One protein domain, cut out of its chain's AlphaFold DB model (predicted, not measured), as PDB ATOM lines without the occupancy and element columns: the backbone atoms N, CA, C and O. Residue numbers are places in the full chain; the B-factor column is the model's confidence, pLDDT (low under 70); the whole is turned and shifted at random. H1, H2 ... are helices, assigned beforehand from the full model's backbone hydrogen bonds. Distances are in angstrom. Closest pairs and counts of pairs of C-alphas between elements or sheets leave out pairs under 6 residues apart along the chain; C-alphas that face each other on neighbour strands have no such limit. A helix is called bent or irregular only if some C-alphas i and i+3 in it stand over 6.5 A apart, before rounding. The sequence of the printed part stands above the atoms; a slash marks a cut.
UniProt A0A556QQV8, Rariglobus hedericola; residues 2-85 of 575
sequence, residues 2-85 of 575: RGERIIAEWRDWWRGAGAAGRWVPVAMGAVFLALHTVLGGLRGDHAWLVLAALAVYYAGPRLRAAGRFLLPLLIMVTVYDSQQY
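What this domain is: This is residues 2 to 85 of the 575 residues of a protein of Rariglobus hedericola (UniProt A0A556QQV8). Two helices, H2 and H3, lie side by side as a hairpin, and the bent helix H4 folds back along H3: its first arm H4a packs at a steep tilt on residues 53 to 58 of H3, and its second arm H4b runs back near H3 but apart from H2. H1 is set across one end of the long axis, about perpendicular to both H2 and H4a. The printed part has 84 residues with four named helices, in the order H1, H2, H3, H4, and no named strand; the class is all helix. It is loose, with a radius of gyration of the C-alphas of 14.8 A, and elongated, spanning 46 by 24 by 18 A.

How they stand to each other: H1, residues 2 to 16, is close to but not clearly touching H2, residues 19 to 38; their closest C-alphas, of Trp 14 and Arg 22, are 7.7 A apart, and their lines are about perpendicular at 87 degrees. H2 touches H3, residues 44 to 58, with its residues 25 to 33 alone; the closest C-alphas, of Gly 29 and Val 50, are 5.5 A apart. This helical hairpin has a shallow tilt of 8 degrees, the helices running opposite ways. H4, residues 61 to 85, was assigned as one helix by its hydrogen bonds but is bent, with C-alphas 69 and 72 7.1 A apart; its arms H4a, residues 61 to 69, and H4b, residues 72 to 85, stand at a steep tilt of 51 degrees. H3 touches H4a with residues 53 to 58 alone, at a steep tilt of 48 degrees, opposite ways; the closest C-alphas, of Tyr 57 and Arg 64, are 5.7 A apart. H3 and H4b are near each other, with 7 pairs of C-alphas within 10 A. H1, with residues 9 to 13 alone, only just touches H4a, with 3 pairs of C-alphas within 8 A; the closest, of Trp 10 and Pro 61, are 7.2 A apart, and the lines are about perpendicular at 74 degrees. H2 is apart from H4a and H4b, and H1 from H3 and H4b. In H3 every O i to N i+4 pair is within hydrogen-bond range; the counts are 10 of 11 in H1, 14 of 16 in H2, 3 of 5 in H4a and 8 of 10 in H4b.

Where its parts are: H1 begins at C-alpha 2 (8.841, -55.052, 48.456) and is 21.7 A long from first to last C-alpha. H2 is 27.8 A long and irregular, with C-alphas 22 and 25 7.2 A apart. H3, 21.4 A long, begins at C-alpha 44 (-3.877, -33.483, 23.668). H4a is 13.0 A long. H4b, 21.4 A long, is irregular, with C-alphas 81 and 84 6.6 A apart, and ends at C-alpha 85 (-20.572, -29.449, 21.850).

The domain as a whole: The two C-alphas farthest apart, those of Arg 2 and Tyr 85, are 47.2 A apart. The printed part has no cut, and its three links are tight. Residues 15 to 20 stand free. The mean pLDDT of the printed part is 80.7, and residues 2 to 6 and 60 to 62 of the model are under 70.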
ATOM      1  N   ARG A   2      10.124 -55.805  48.606       53.69
ATOM      2  CA  ARG A   2       8.841 -55.052  48.456       53.69
ATOM      3  C   ARG A   2       8.350 -54.947  46.998       53.69
ATOM      4  O   ARG A   2       7.146 -55.028  46.772       53.69
ATOM      5  N   GLY A   3       9.271 -54.816  46.038       57.44
ATOM      6  CA  GLY A   3       8.976 -54.746  44.597       57.44
ATOM      7  C   GLY A   3       8.522 -56.080  43.995       57.44
ATOM      8  O   GLY A   3       7.495 -56.132  43.328       57.44
ATOM      9  N   GLU A   4       9.199 -57.182  44.325       69.06
ATOM     10  CA  GLU A   4       8.834 -58.533  43.851       69.06
ATOM     11  C   GLU A   4       7.415 -58.930  44.264       69.06
ATOM     12  O   GLU A   4       6.677 -59.534  43.491       69.06
ATOM     13  N   ARG A   5       6.993 -58.519  45.464       68.25
ATOM     14  CA  ARG A   5       5.638 -58.763  45.956       68.25
ATOM     15  C   ARG A   5       4.573 -57.978  45.181       68.25
ATOM     16  O   ARG A   5       3.482 -58.495  44.980       68.25
ATOM     17  N   ILE A   6       4.878 -56.756  44.741       69.00
ATOM     18  CA  ILE A   6       3.972 -55.949  43.903       69.00
ATOM     19  C   ILE A   6       3.818 -56.596  42.522       69.00
ATOM     20  O   ILE A   6       2.703 -56.715  42.022       69.00
ATOM     21  N   ILE A   7       4.923 -57.066  41.941       75.19
ATOM     22  CA  ILE A   7       4.930 -57.731  40.633       75.19
ATOM     23  C   ILE A   7       4.165 -59.063  40.688       75.19
ATOM     24  O   ILE A   7       3.404 -59.369  39.771       75.19
ATOM     25  N   ALA A   8       4.311 -59.834  41.769       74.69
ATOM     26  CA  ALA A   8       3.554 -61.069  41.974       74.69
ATOM     27  C   ALA A   8       2.040 -60.803  42.101       74.69
ATOM     28  O   ALA A   8       1.257 -61.383  41.354       74.69
ATOM     29  N   GLU A   9       1.637 -59.850  42.956       71.75
ATOM     30  CA  GLU A   9       0.232 -59.435  43.117       71.75
ATOM     31  C   GLU A   9      -0.384 -58.946  41.788       71.75
ATOM     32  O   GLU A   9      -1.566 -59.177  41.520       71.75
ATOM     33  N   TRP A  10       0.411 -58.287  40.939       81.19
ATOM     34  CA  TRP A  10      -0.016 -57.857  39.609       81.19
ATOM     35  C   TRP A  10      -0.184 -59.027  38.632       81.19
ATOM     36  O   TRP A  10      -1.216 -59.110  37.967       81.19
ATOM     37  N   ARG A  11       0.787 -59.953  38.560       79.38
ATOM     38  CA  ARG A  11       0.719 -61.125  37.661       79.38
ATOM     39  C   ARG A  11      -0.474 -62.014  37.989       79.38
ATOM     40  O   ARG A  11      -1.158 -62.457  37.067       79.38
ATOM     41  N   ASP A  12      -0.738 -62.239  39.273       76.69
ATOM     42  CA  ASP A  12      -1.877 -63.040  39.726       76.69
ATOM     43  C   ASP A  12      -3.201 -62.383  39.334       76.69
ATOM     44  O   ASP A  12      -4.098 -63.044  38.805       76.69
ATOM     45  N   TRP A  13      -3.305 -61.061  39.500       78.62
ATOM     46  CA  TRP A  13      -4.472 -60.321  39.035       78.62
ATOM     47  C   TRP A  13      -4.636 -60.382  37.513       78.62
ATOM     48  O   TRP A  13      -5.730 -60.682  37.046       78.62
ATOM     49  N   TRP A  14      -3.578 -60.119  36.741       79.44
ATOM     50  CA  TRP A  14      -3.641 -60.114  35.278       79.44
ATOM     51  C   TRP A  14      -4.091 -61.473  34.739       79.44
ATOM     52  O   TRP A  14      -4.961 -61.545  33.872       79.44
ATOM     53  N   ARG A  15      -3.554 -62.564  35.301       80.19
ATOM     54  CA  ARG A  15      -3.953 -63.935  34.959       80.19
ATOM     55  C   ARG A  15      -5.410 -64.223  35.322       80.19
ATOM     56  O   ARG A  15      -6.087 -64.856  34.523       80.19
ATOM     57  N   GLY A  16      -5.884 -63.723  36.464       74.56
ATOM     58  CA  GLY A  16      -7.275 -63.865  36.905       74.56
ATOM     59  C   GLY A  16      -8.276 -62.940  36.199       74.56
ATOM     60  O   GLY A  16      -9.473 -63.213  36.217       74.56
ATOM     61  N   ALA A  17      -7.824 -61.856  35.565       72.12
ATOM     62  CA  ALA A  17      -8.680 -60.996  34.758       72.12
ATOM     63  C   ALA A  17      -9.027 -61.709  33.442       72.12
ATOM     64  O   ALA A  17      -8.146 -61.960  32.617       72.12
ATOM     65  N   GLY A  18     -10.308 -62.034  33.240       76.12
ATOM     66  CA  GLY A  18     -10.814 -62.543  31.961       76.12
ATOM     67  C   GLY A  18     -10.659 -61.522  30.822       76.12
ATOM     68  O   GLY A  18     -10.311 -60.364  31.057       76.12
ATOM     69  N   ALA A  19     -10.949 -61.929  29.581       79.06
ATOM     70  CA  ALA A  19     -10.754 -61.094  28.387       79.06
ATOM     71  C   ALA A  19     -11.441 -59.718  28.488       79.06
ATOM     72  O   ALA A  19     -10.823 -58.697  28.193       79.06
ATOM     73  N   ALA A  20     -12.673 -59.675  29.005       73.19
ATOM     74  CA  ALA A  20     -13.400 -58.426  29.227       73.19
ATOM     75  C   ALA A  20     -12.662 -57.481  30.197       73.19
ATOM     76  O   ALA A  20     -12.463 -56.309  29.890       73.19
ATOM     77  N   GLY A  21     -12.169 -57.994  31.329       74.50
ATOM     78  CA  GLY A  21     -11.420 -57.197  32.308       74.50
ATOM     79  C   GLY A  21     -10.068 -56.689  31.795       74.50
ATOM     80  O   GLY A  21      -9.525 -55.736  32.347       74.50
ATOM     81  N   ARG A  22      -9.521 -57.300  30.738       83.19
ATOM     82  CA  ARG A  22      -8.274 -56.849  30.107       83.19
ATOM     83  C   ARG A  22      -8.492 -55.819  29.010       83.19
ATOM     84  O   ARG A  22      -7.633 -54.965  28.867       83.19
ATOM     85  N   TRP A  23      -9.590 -55.881  28.259       87.06
ATOM     86  CA  TRP A  23      -9.721 -55.108  27.016       87.06
ATOM     87  C   TRP A  23     -10.841 -54.068  27.011       87.06
ATOM     88  O   TRP A  23     -10.723 -53.074  26.300       87.06
ATOM     89  N   VAL A  24     -11.884 -54.224  27.832       83.06
ATOM     90  CA  VAL A  24     -12.988 -53.247  27.900       83.06
ATOM     91  C   VAL A  24     -12.508 -51.831  28.256       83.06
ATOM     92  O   VAL A  24     -12.925 -50.902  27.570       83.06
ATOM     93  N   PRO A  25     -11.605 -51.611  29.235       84.38
ATOM     94  CA  PRO A  25     -11.125 -50.261  29.546       84.38
ATOM     95  C   PRO A  25     -10.411 -49.594  28.366       84.38
ATOM     96  O   PRO A  25     -10.633 -48.415  28.100       84.38
ATOM     97  N   VAL A  26      -9.592 -50.353  27.629       88.25
ATOM     98  CA  VAL A  26      -8.905 -49.866  26.421       88.25
ATOM     99  C   VAL A  26      -9.920 -49.507  25.342       88.25
ATOM    100  O   VAL A  26      -9.825 -48.429  24.761       88.25
ATOM    101  N   ALA A  27     -10.921 -50.362  25.117       87.56
ATOM    102  CA  ALA A  27     -11.991 -50.085  24.163       87.56
ATOM    103  C   ALA A  27     -12.779 -48.820  24.541       87.56
ATOM    104  O   ALA A  27     -13.024 -47.980  23.684       87.56
ATOM    105  N   MET A  28     -13.108 -48.630  25.824       84.00
ATOM    106  CA  MET A  28     -13.774 -47.413  26.307       84.00
ATOM    107  C   MET A  28     -12.920 -46.161  26.086       84.00
ATOM    108  O   MET A  28     -13.441 -45.146  25.634       84.00
ATOM    109  N   GLY A  29     -11.614 -46.234  26.361       87.00
ATOM    110  CA  GLY A  29     -10.681 -45.142  26.084       87.00
ATOM    111  C   GLY A  29     -10.598 -44.807  24.593       87.00
ATOM    112  O   GLY A  29     -10.642 -43.638  24.222       87.00
ATOM    113  N   ALA A  30     -10.548 -45.822  23.729       90.38
ATOM    114  CA  ALA A  30     -10.537 -45.638  22.279       90.38
ATOM    115  C   ALA A  30     -11.848 -45.021  21.764       90.38
ATOM    116  O   ALA A  30     -11.804 -44.091  20.964       90.38
ATOM    117  N   VAL A  31     -13.000 -45.484  22.260       89.00
ATOM    118  CA  VAL A  31     -14.316 -44.906  21.939       89.00
ATOM    119  C   VAL A  31     -14.392 -43.450  22.388       89.00
ATOM    120  O   VAL A  31     -14.837 -42.605  21.619       89.00
ATOM    121  N   PHE A  32     -13.918 -43.132  23.595       86.38
ATOM    122  CA  PHE A  32     -13.881 -41.760  24.102       86.38
ATOM    123  C   PHE A  32     -13.075 -40.828  23.186       86.38
ATOM    124  O   PHE A  32     -13.571 -39.764  22.811       86.38
ATOM    125  N   LEU A  33     -11.869 -41.242  22.778       90.31
ATOM    126  CA  LEU A  33     -11.036 -40.463  21.857       90.31
ATOM    127  C   LEU A  33     -11.688 -40.345  20.476       90.31
ATOM    128  O   LEU A  33     -11.758 -39.248  19.937       90.31
ATOM    129  N   ALA A  34     -12.221 -41.443  19.931       88.44
ATOM    130  CA  ALA A  34     -12.894 -41.445  18.635       88.44
ATOM    131  C   ALA A  34     -14.105 -40.503  18.608       88.44
ATOM    132  O   ALA A  34     -14.283 -39.767  17.641       88.44
ATOM    133  N   LEU A  35     -14.903 -40.474  19.680       84.69
ATOM    134  CA  LEU A  35     -16.024 -39.545  19.815       84.69
ATOM    135  C   LEU A  35     -15.554 -38.086  19.783       84.69
ATOM    136  O   LEU A  35     -16.124 -37.294  19.041       84.69
ATOM    137  N   HIS A  36     -14.491 -37.734  20.512       84.44
ATOM    138  CA  HIS A  36     -13.947 -36.367  20.495       84.44
ATOM    139  C   HIS A  36     -13.355 -35.994  19.130       84.44
ATOM    140  O   HIS A  36     -13.482 -34.848  18.703       84.44
ATOM    141  N   THR A  37     -12.775 -36.958  18.407       86.25
ATOM    142  CA  THR A  37     -12.330 -36.769  17.019       86.25
ATOM    143  C   THR A  37     -13.505 -36.478  16.089       86.25
ATOM    144  O   THR A  37     -13.457 -35.512  15.334       86.25
ATOM    145  N   VAL A  38     -14.572 -37.284  16.148       87.25
ATOM    146  CA  VAL A  38     -15.761 -37.126  15.290       87.25
ATOM    147  C   VAL A  38     -16.495 -35.818  15.587       87.25
ATOM    148  O   VAL A  38     -16.989 -35.173  14.668       87.25
ATOM    149  N   LEU A  39     -16.528 -35.397  16.853       83.56
ATOM    150  CA  LEU A  39     -17.121 -34.127  17.279       83.56
ATOM    151  C   LEU A  39     -16.213 -32.909  17.020       83.56
ATOM    152  O   LEU A  39     -16.606 -31.785  17.320       83.56
ATOM    153  N   GLY A  40     -15.009 -33.112  16.469       79.31
ATOM    154  CA  GLY A  40     -14.089 -32.036  16.088       79.31
ATOM    155  C   GLY A  40     -13.399 -31.325  17.256       79.31
ATOM    156  O   GLY A  40     -12.806 -30.272  17.050       79.31
ATOM    157  N   GLY A  41     -13.461 -31.877  18.471       80.88
ATOM    158  CA  GLY A  41     -12.905 -31.255  19.676       80.88
ATOM    159  C   GLY A  41     -11.790 -32.055  20.341       80.88
ATOM    160  O   GLY A  41     -11.519 -31.833  21.516       80.88
ATOM    161  N   LEU A  42     -11.140 -32.988  19.634       83.62
ATOM    162  CA  LEU A  42     -10.000 -33.733  20.173       83.62
ATOM    163  C   LEU A  42      -8.831 -32.794  20.508       83.62
ATOM    164  O   LEU A  42      -8.325 -32.069  19.653       83.62
ATOM    165  N   ARG A  43      -8.347 -32.884  21.745       84.69
ATOM    166  CA  ARG A  43      -7.195 -32.147  22.265       84.69
ATOM    167  C   ARG A  43      -6.196 -33.103  22.930       84.69
ATOM    168  O   ARG A  43      -6.519 -34.235  23.290       84.69
ATOM    169  N   GLY A  44      -4.951 -32.654  23.101       83.25
ATOM    170  CA  GLY A  44      -3.877 -33.483  23.668       83.25
ATOM    171  C   GLY A  44      -4.128 -33.936  25.115       83.25
ATOM    172  O   GLY A  44      -3.701 -35.019  25.511       83.25
ATOM    173  N   ASP A  45      -4.864 -33.153  25.899       81.81
ATOM    174  CA  ASP A  45      -5.273 -33.478  27.268       81.81
ATOM    175  C   ASP A  45      -6.242 -34.670  27.344       81.81
ATOM    176  O   ASP A  45      -6.182 -35.430  28.312       81.81
ATOM    177  N   HIS A  46      -7.051 -34.927  26.308       86.94
ATOM    178  CA  HIS A  46      -7.903 -36.124  26.240       86.94
ATOM    179  C   HIS A  46      -7.082 -37.411  26.186       86.94
ATOM    180  O   HIS A  46      -7.393 -38.380  26.882       86.94
ATOM    181  N   ALA A  47      -6.005 -37.415  25.397       85.69
ATOM    182  CA  ALA A  47      -5.092 -38.550  25.322       85.69
ATOM    183  C   ALA A  47      -4.414 -38.793  26.678       85.69
ATOM    184  O   ALA A  47      -4.367 -39.931  27.150       85.69
ATOM    185  N   TRP A  48      -3.966 -37.730  27.353       84.44
ATOM    186  CA  TRP A  48      -3.394 -37.830  28.697       84.44
ATOM    187  C   TRP A  48      -4.391 -38.351  29.734       84.44
ATOM    188  O   TRP A  48      -4.018 -39.186  30.557       84.44
ATOM    189  N   LEU A  49      -5.656 -37.927  29.672       83.31
ATOM    190  CA  LEU A  49      -6.716 -38.402  30.561       83.31
ATOM    191  C   LEU A  49      -6.951 -39.910  30.403       83.31
ATOM    192  O   LEU A  49      -6.982 -40.640  31.396       83.31
ATOM    193  N   VAL A  50      -7.062 -40.391  29.158       86.12
ATOM    194  CA  VAL A  50      -7.230 -41.822  28.866       86.12
ATOM    195  C   VAL A  50      -6.007 -42.612  29.320       86.12
ATOM    196  O   VAL A  50      -6.156 -43.620  30.009       86.12
ATOM    197  N   LEU A  51      -4.796 -42.146  29.009       87.56
ATOM    198  CA  LEU A  51      -3.562 -42.807  29.438       87.56
ATOM    199  C   LEU A  51      -3.457 -42.883  30.964       87.56
ATOM    200  O   LEU A  51      -3.126 -43.942  31.496       87.56
ATOM    201  N   ALA A  52      -3.788 -41.806  31.678       82.31
ATOM    202  CA  ALA A  52      -3.796 -41.787  33.137       82.31
ATOM    203  C   ALA A  52      -4.837 -42.763  33.712       82.31
ATOM    204  O   ALA A  52      -4.525 -43.532  34.625       82.31
ATOM    205  N   ALA A  53      -6.050 -42.791  33.153       81.12
ATOM    206  CA  ALA A  53      -7.106 -43.707  33.578       81.12
ATOM    207  C   ALA A  53      -6.711 -45.180  33.366       81.12
ATOM    208  O   ALA A  53      -6.864 -46.003  34.276       81.12
ATOM    209  N   LEU A  54      -6.140 -45.512  32.202       85.69
ATOM    210  CA  LEU A  54      -5.644 -46.857  31.904       85.69
ATOM    211  C   LEU A  54      -4.455 -47.224  32.799       85.69
ATOM    212  O   LEU A  54      -4.432 -48.321  33.355       85.69
ATOM    213  N   ALA A  55      -3.504 -46.311  33.007       83.50
ATOM    214  CA  ALA A  55      -2.364 -46.539  33.890       83.50
ATOM    215  C   ALA A  55      -2.824 -46.879  35.315       83.50
ATOM    216  O   ALA A  55      -2.373 -47.868  35.891       83.50
ATOM    217  N   VAL A  56      -3.780 -46.127  35.868       78.94
ATOM    218  CA  VAL A  56      -4.335 -46.399  37.203       78.94
ATOM    219  C   VAL A  56      -5.091 -47.732  37.242       78.94
ATOM    220  O   VAL A  56      -4.945 -48.488  38.209       78.94
ATOM    221  N   TYR A  57      -5.865 -48.053  36.200       78.44
ATOM    222  CA  TYR A  57      -6.595 -49.318  36.107       78.44
ATOM    223  C   TYR A  57      -5.648 -50.529  36.077       78.44
ATOM    224  O   TYR A  57      -5.831 -51.486  36.838       78.44
ATOM    225  N   TYR A  58      -4.611 -50.476  35.235       82.56
ATOM    226  CA  TYR A  58      -3.677 -51.582  35.028       82.56
ATOM    227  C   TYR A  58      -2.554 -51.654  36.056       82.56
ATOM    228  O   TYR A  58      -1.891 -52.682  36.120       82.56
ATOM    229  N   ALA A  59      -2.349 -50.660  36.919       76.94
ATOM    230  CA  ALA A  59      -1.269 -50.698  37.907       76.94
ATOM    231  C   ALA A  59      -1.523 -51.631  39.120       76.94
ATOM    232  O   ALA A  59      -0.736 -51.672  40.069       76.94
ATOM    233  N   GLY A  60      -2.593 -52.436  39.098       69.31
ATOM    234  CA  GLY A  60      -2.821 -53.541  40.035       69.31
ATOM    235  C   GLY A  60      -3.737 -53.217  41.232       69.31
ATOM    236  O   GLY A  60      -4.376 -52.168  41.285       69.31
ATOM    237  N   PRO A  61      -3.877 -54.140  42.209       63.81
ATOM    238  CA  PRO A  61      -4.889 -54.056  43.274       63.81
ATOM    239  C   PRO A  61      -4.814 -52.800  44.156       63.81
ATOM    240  O   PRO A  61      -5.850 -52.273  44.555       63.81
ATOM    241  N   ARG A  62      -3.605 -52.300  44.453       65.56
ATOM    242  CA  ARG A  62      -3.415 -51.124  45.324       65.56
ATOM    243  C   ARG A  62      -3.824 -49.817  44.647       65.56
ATOM    244  O   ARG A  62      -4.450 -48.980  45.287       65.56
ATOM    245  N   LEU A  63      -3.506 -49.659  43.362       72.12
ATOM    246  CA  LEU A  63      -3.841 -48.459  42.591       72.12
ATOM    247  C   LEU A  63      -5.285 -48.478  42.079       72.12
ATOM    248  O   LEU A  63      -5.883 -47.418  41.941       72.12
ATOM    249  N   ARG A  64      -5.922 -49.652  41.967       71.75
ATOM    250  CA  ARG A  64      -7.372 -49.748  41.716       71.75
ATOM    251  C   ARG A  64      -8.231 -49.109  42.807       71.75
ATOM    252  O   ARG A  64      -9.289 -48.575  42.488       71.75
ATOM    253  N   ALA A  65      -7.798 -49.121  44.068       73.94
ATOM    254  CA  ALA A  65      -8.498 -48.391  45.128       73.94
ATOM    255  C   ALA A  65      -8.451 -46.869  44.893       73.94
ATOM    256  O   ALA A  65      -9.467 -46.197  45.052       73.94
ATOM    257  N   ALA A  66      -7.304 -46.343  44.448       79.88
ATOM    258  CA  ALA A  66      -7.171 -44.946  44.030       79.88
ATOM    259  C   ALA A  66      -7.991 -44.648  42.764       79.88
ATOM    260  O   ALA A  66      -8.674 -43.633  42.706       79.88
ATOM    261  N   GLY A  67      -8.014 -45.566  41.794       77.56
ATOM    262  CA  GLY A  67      -8.835 -45.447  40.588       77.56
ATOM    263  C   GLY A  67     -10.328 -45.374  40.883       77.56
ATOM    264  O   GLY A  67     -11.001 -44.485  40.383       77.56
ATOM    265  N   ARG A  68     -10.847 -46.247  41.755       80.25
ATOM    266  CA  ARG A  68     -12.253 -46.182  42.199       80.25
ATOM    267  C   ARG A  68     -12.571 -44.879  42.925       80.25
ATOM    268  O   ARG A  68     -13.653 -44.341  42.743       80.25
ATOM    269  N   PHE A  69     -11.634 -44.380  43.728       86.50
ATOM    270  CA  PHE A  69     -11.779 -43.105  44.425       86.50
ATOM    271  C   PHE A  69     -11.817 -41.910  43.456       86.50
ATOM    272  O   PHE A  69     -12.612 -41.000  43.650       86.50
ATOM    273  N   LEU A  70     -11.000 -41.924  42.398       87.19
ATOM    274  CA  LEU A  70     -10.940 -40.851  41.399       87.19
ATOM    275  C   LEU A  70     -11.977 -40.987  40.278       87.19
ATOM    276  O   LEU A  70     -12.196 -40.029  39.543       87.19
ATOM    277  N   LEU A  71     -12.635 -42.139  40.141       84.56
ATOM    278  CA  LEU A  71     -13.619 -42.382  39.086       84.56
ATOM    279  C   LEU A  71     -14.712 -41.297  39.009       84.56
ATOM    280  O   LEU A  71     -14.960 -40.819  37.903       84.56
ATOM    281  N   PRO A  72     -15.320 -40.832  40.121       90.69
ATOM    282  CA  PRO A  72     -16.319 -39.767  40.053       90.69
ATOM    283  C   PRO A  72     -15.753 -38.453  39.501       90.69
ATOM    284  O   PRO A  72     -16.429 -37.770  38.740       90.69
ATOM    285  N   LEU A  73     -14.496 -38.123  39.822       89.69
ATOM    286  CA  LEU A  73     -13.816 -36.947  39.271       89.69
ATOM    287  C   LEU A  73     -13.604 -37.087  37.758       89.69
ATOM    288  O   LEU A  73     -13.850 -36.138  37.023       89.69
ATOM    289  N   LEU A  74     -13.190 -38.266  37.282       84.56
ATOM    290  CA  LEU A  74     -12.999 -38.525  35.850       84.56
ATOM    291  C   LEU A  74     -14.314 -38.401  35.065       84.56
ATOM    292  O   LEU A  74     -14.331 -37.800  33.990       84.56
ATOM    293  N   ILE A  75     -15.416 -38.925  35.617       86.25
ATOM    294  CA  ILE A  75     -16.761 -38.773  35.040       86.25
ATOM    295  C   ILE A  75     -17.138 -37.291  34.979       86.25
ATOM    296  O   ILE A  75     -17.549 -36.810  33.927       86.25
ATOM    297  N   MET A  76     -16.954 -36.557  36.079       89.75
ATOM    298  CA  MET A  76     -17.252 -35.126  36.150       89.75
ATOM    299  C   MET A  76     -16.476 -34.332  35.091       89.75
ATOM    300  O   MET A  76     -17.088 -33.601  34.322       89.75
ATOM    301  N   VAL A  77     -15.152 -34.513  35.008       85.88
ATOM    302  CA  VAL A  77     -14.300 -33.827  34.020       85.88
ATOM    303  C   VAL A  77     -14.751 -34.140  32.595       85.88
ATOM    304  O   VAL A  77     -14.853 -33.233  31.779       85.88
ATOM    305  N   THR A  78     -15.090 -35.399  32.314       82.75
ATOM    306  CA  THR A  78     -15.589 -35.830  31.000       82.75
ATOM    307  C   THR A  78     -16.902 -35.136  30.627       82.75
ATOM    308  O   THR A  78     -17.043 -34.634  29.515       82.75
ATOM    309  N   VAL A  79     -17.866 -35.082  31.552       86.69
ATOM    310  CA  VAL A  79     -19.160 -34.428  31.309       86.69
ATOM    311  C   VAL A  79     -18.970 -32.929  31.079       86.69
ATOM    312  O   VAL A  79     -19.492 -32.398  30.100       86.69
ATOM    313  N   TYR A  80     -18.190 -32.263  31.930       85.81
ATOM    314  CA  TYR A  80     -17.935 -30.828  31.808       85.81
ATOM    315  C   TYR A  80     -17.168 -30.485  30.535       85.81
ATOM    316  O   TYR A  80     -17.464 -29.478  29.904       85.81
ATOM    317  N   ASP A  81     -16.218 -31.313  30.113       83.69
ATOM    318  CA  ASP A  81     -15.519 -31.083  28.853       83.69
ATOM    319  C   ASP A  81     -16.448 -31.240  27.639       83.69
ATOM    320  O   ASP A  81     -16.366 -30.474  26.679       83.69
ATOM    321  N   SER A  82     -17.413 -32.163  27.708       81.81
ATOM    322  CA  SER A  82     -18.384 -32.365  26.629       81.81
ATOM    323  C   SER A  82     -19.358 -31.193  26.433       81.81
ATOM    324  O   SER A  82     -20.006 -31.116  25.391       81.81
ATOM    325  N   GLN A  83     -19.454 -30.256  27.386       82.38
ATOM    326  CA  GLN A  83     -20.411 -29.144  27.327       82.38
ATOM    327  C   GLN A  83     -20.225 -28.266  26.080       82.38
ATOM    328  O   GLN A  83     -21.194 -27.737  25.536       82.38
ATOM    329  N   GLN A  84     -18.989 -28.151  25.586       78.38
ATOM    330  CA  GLN A  84     -18.642 -27.322  24.430       78.38
ATOM    331  C   GLN A  84     -19.400 -27.710  23.147       78.38
ATOM    332  O   GLN A  84     -19.560 -26.873  22.266       78.38
ATOM    333  N   TYR A  85     -19.905 -28.946  23.054       80.81
ATOM    334  CA  TYR A  85     -20.572 -29.449  21.850       80.81
ATOM    335  C   TYR A  85     -22.078 -29.154  21.788       80.81
ATOM    336  O   TYR A  85     -22.648 -29.143  20.701       80.81
TER     337      TYR A  85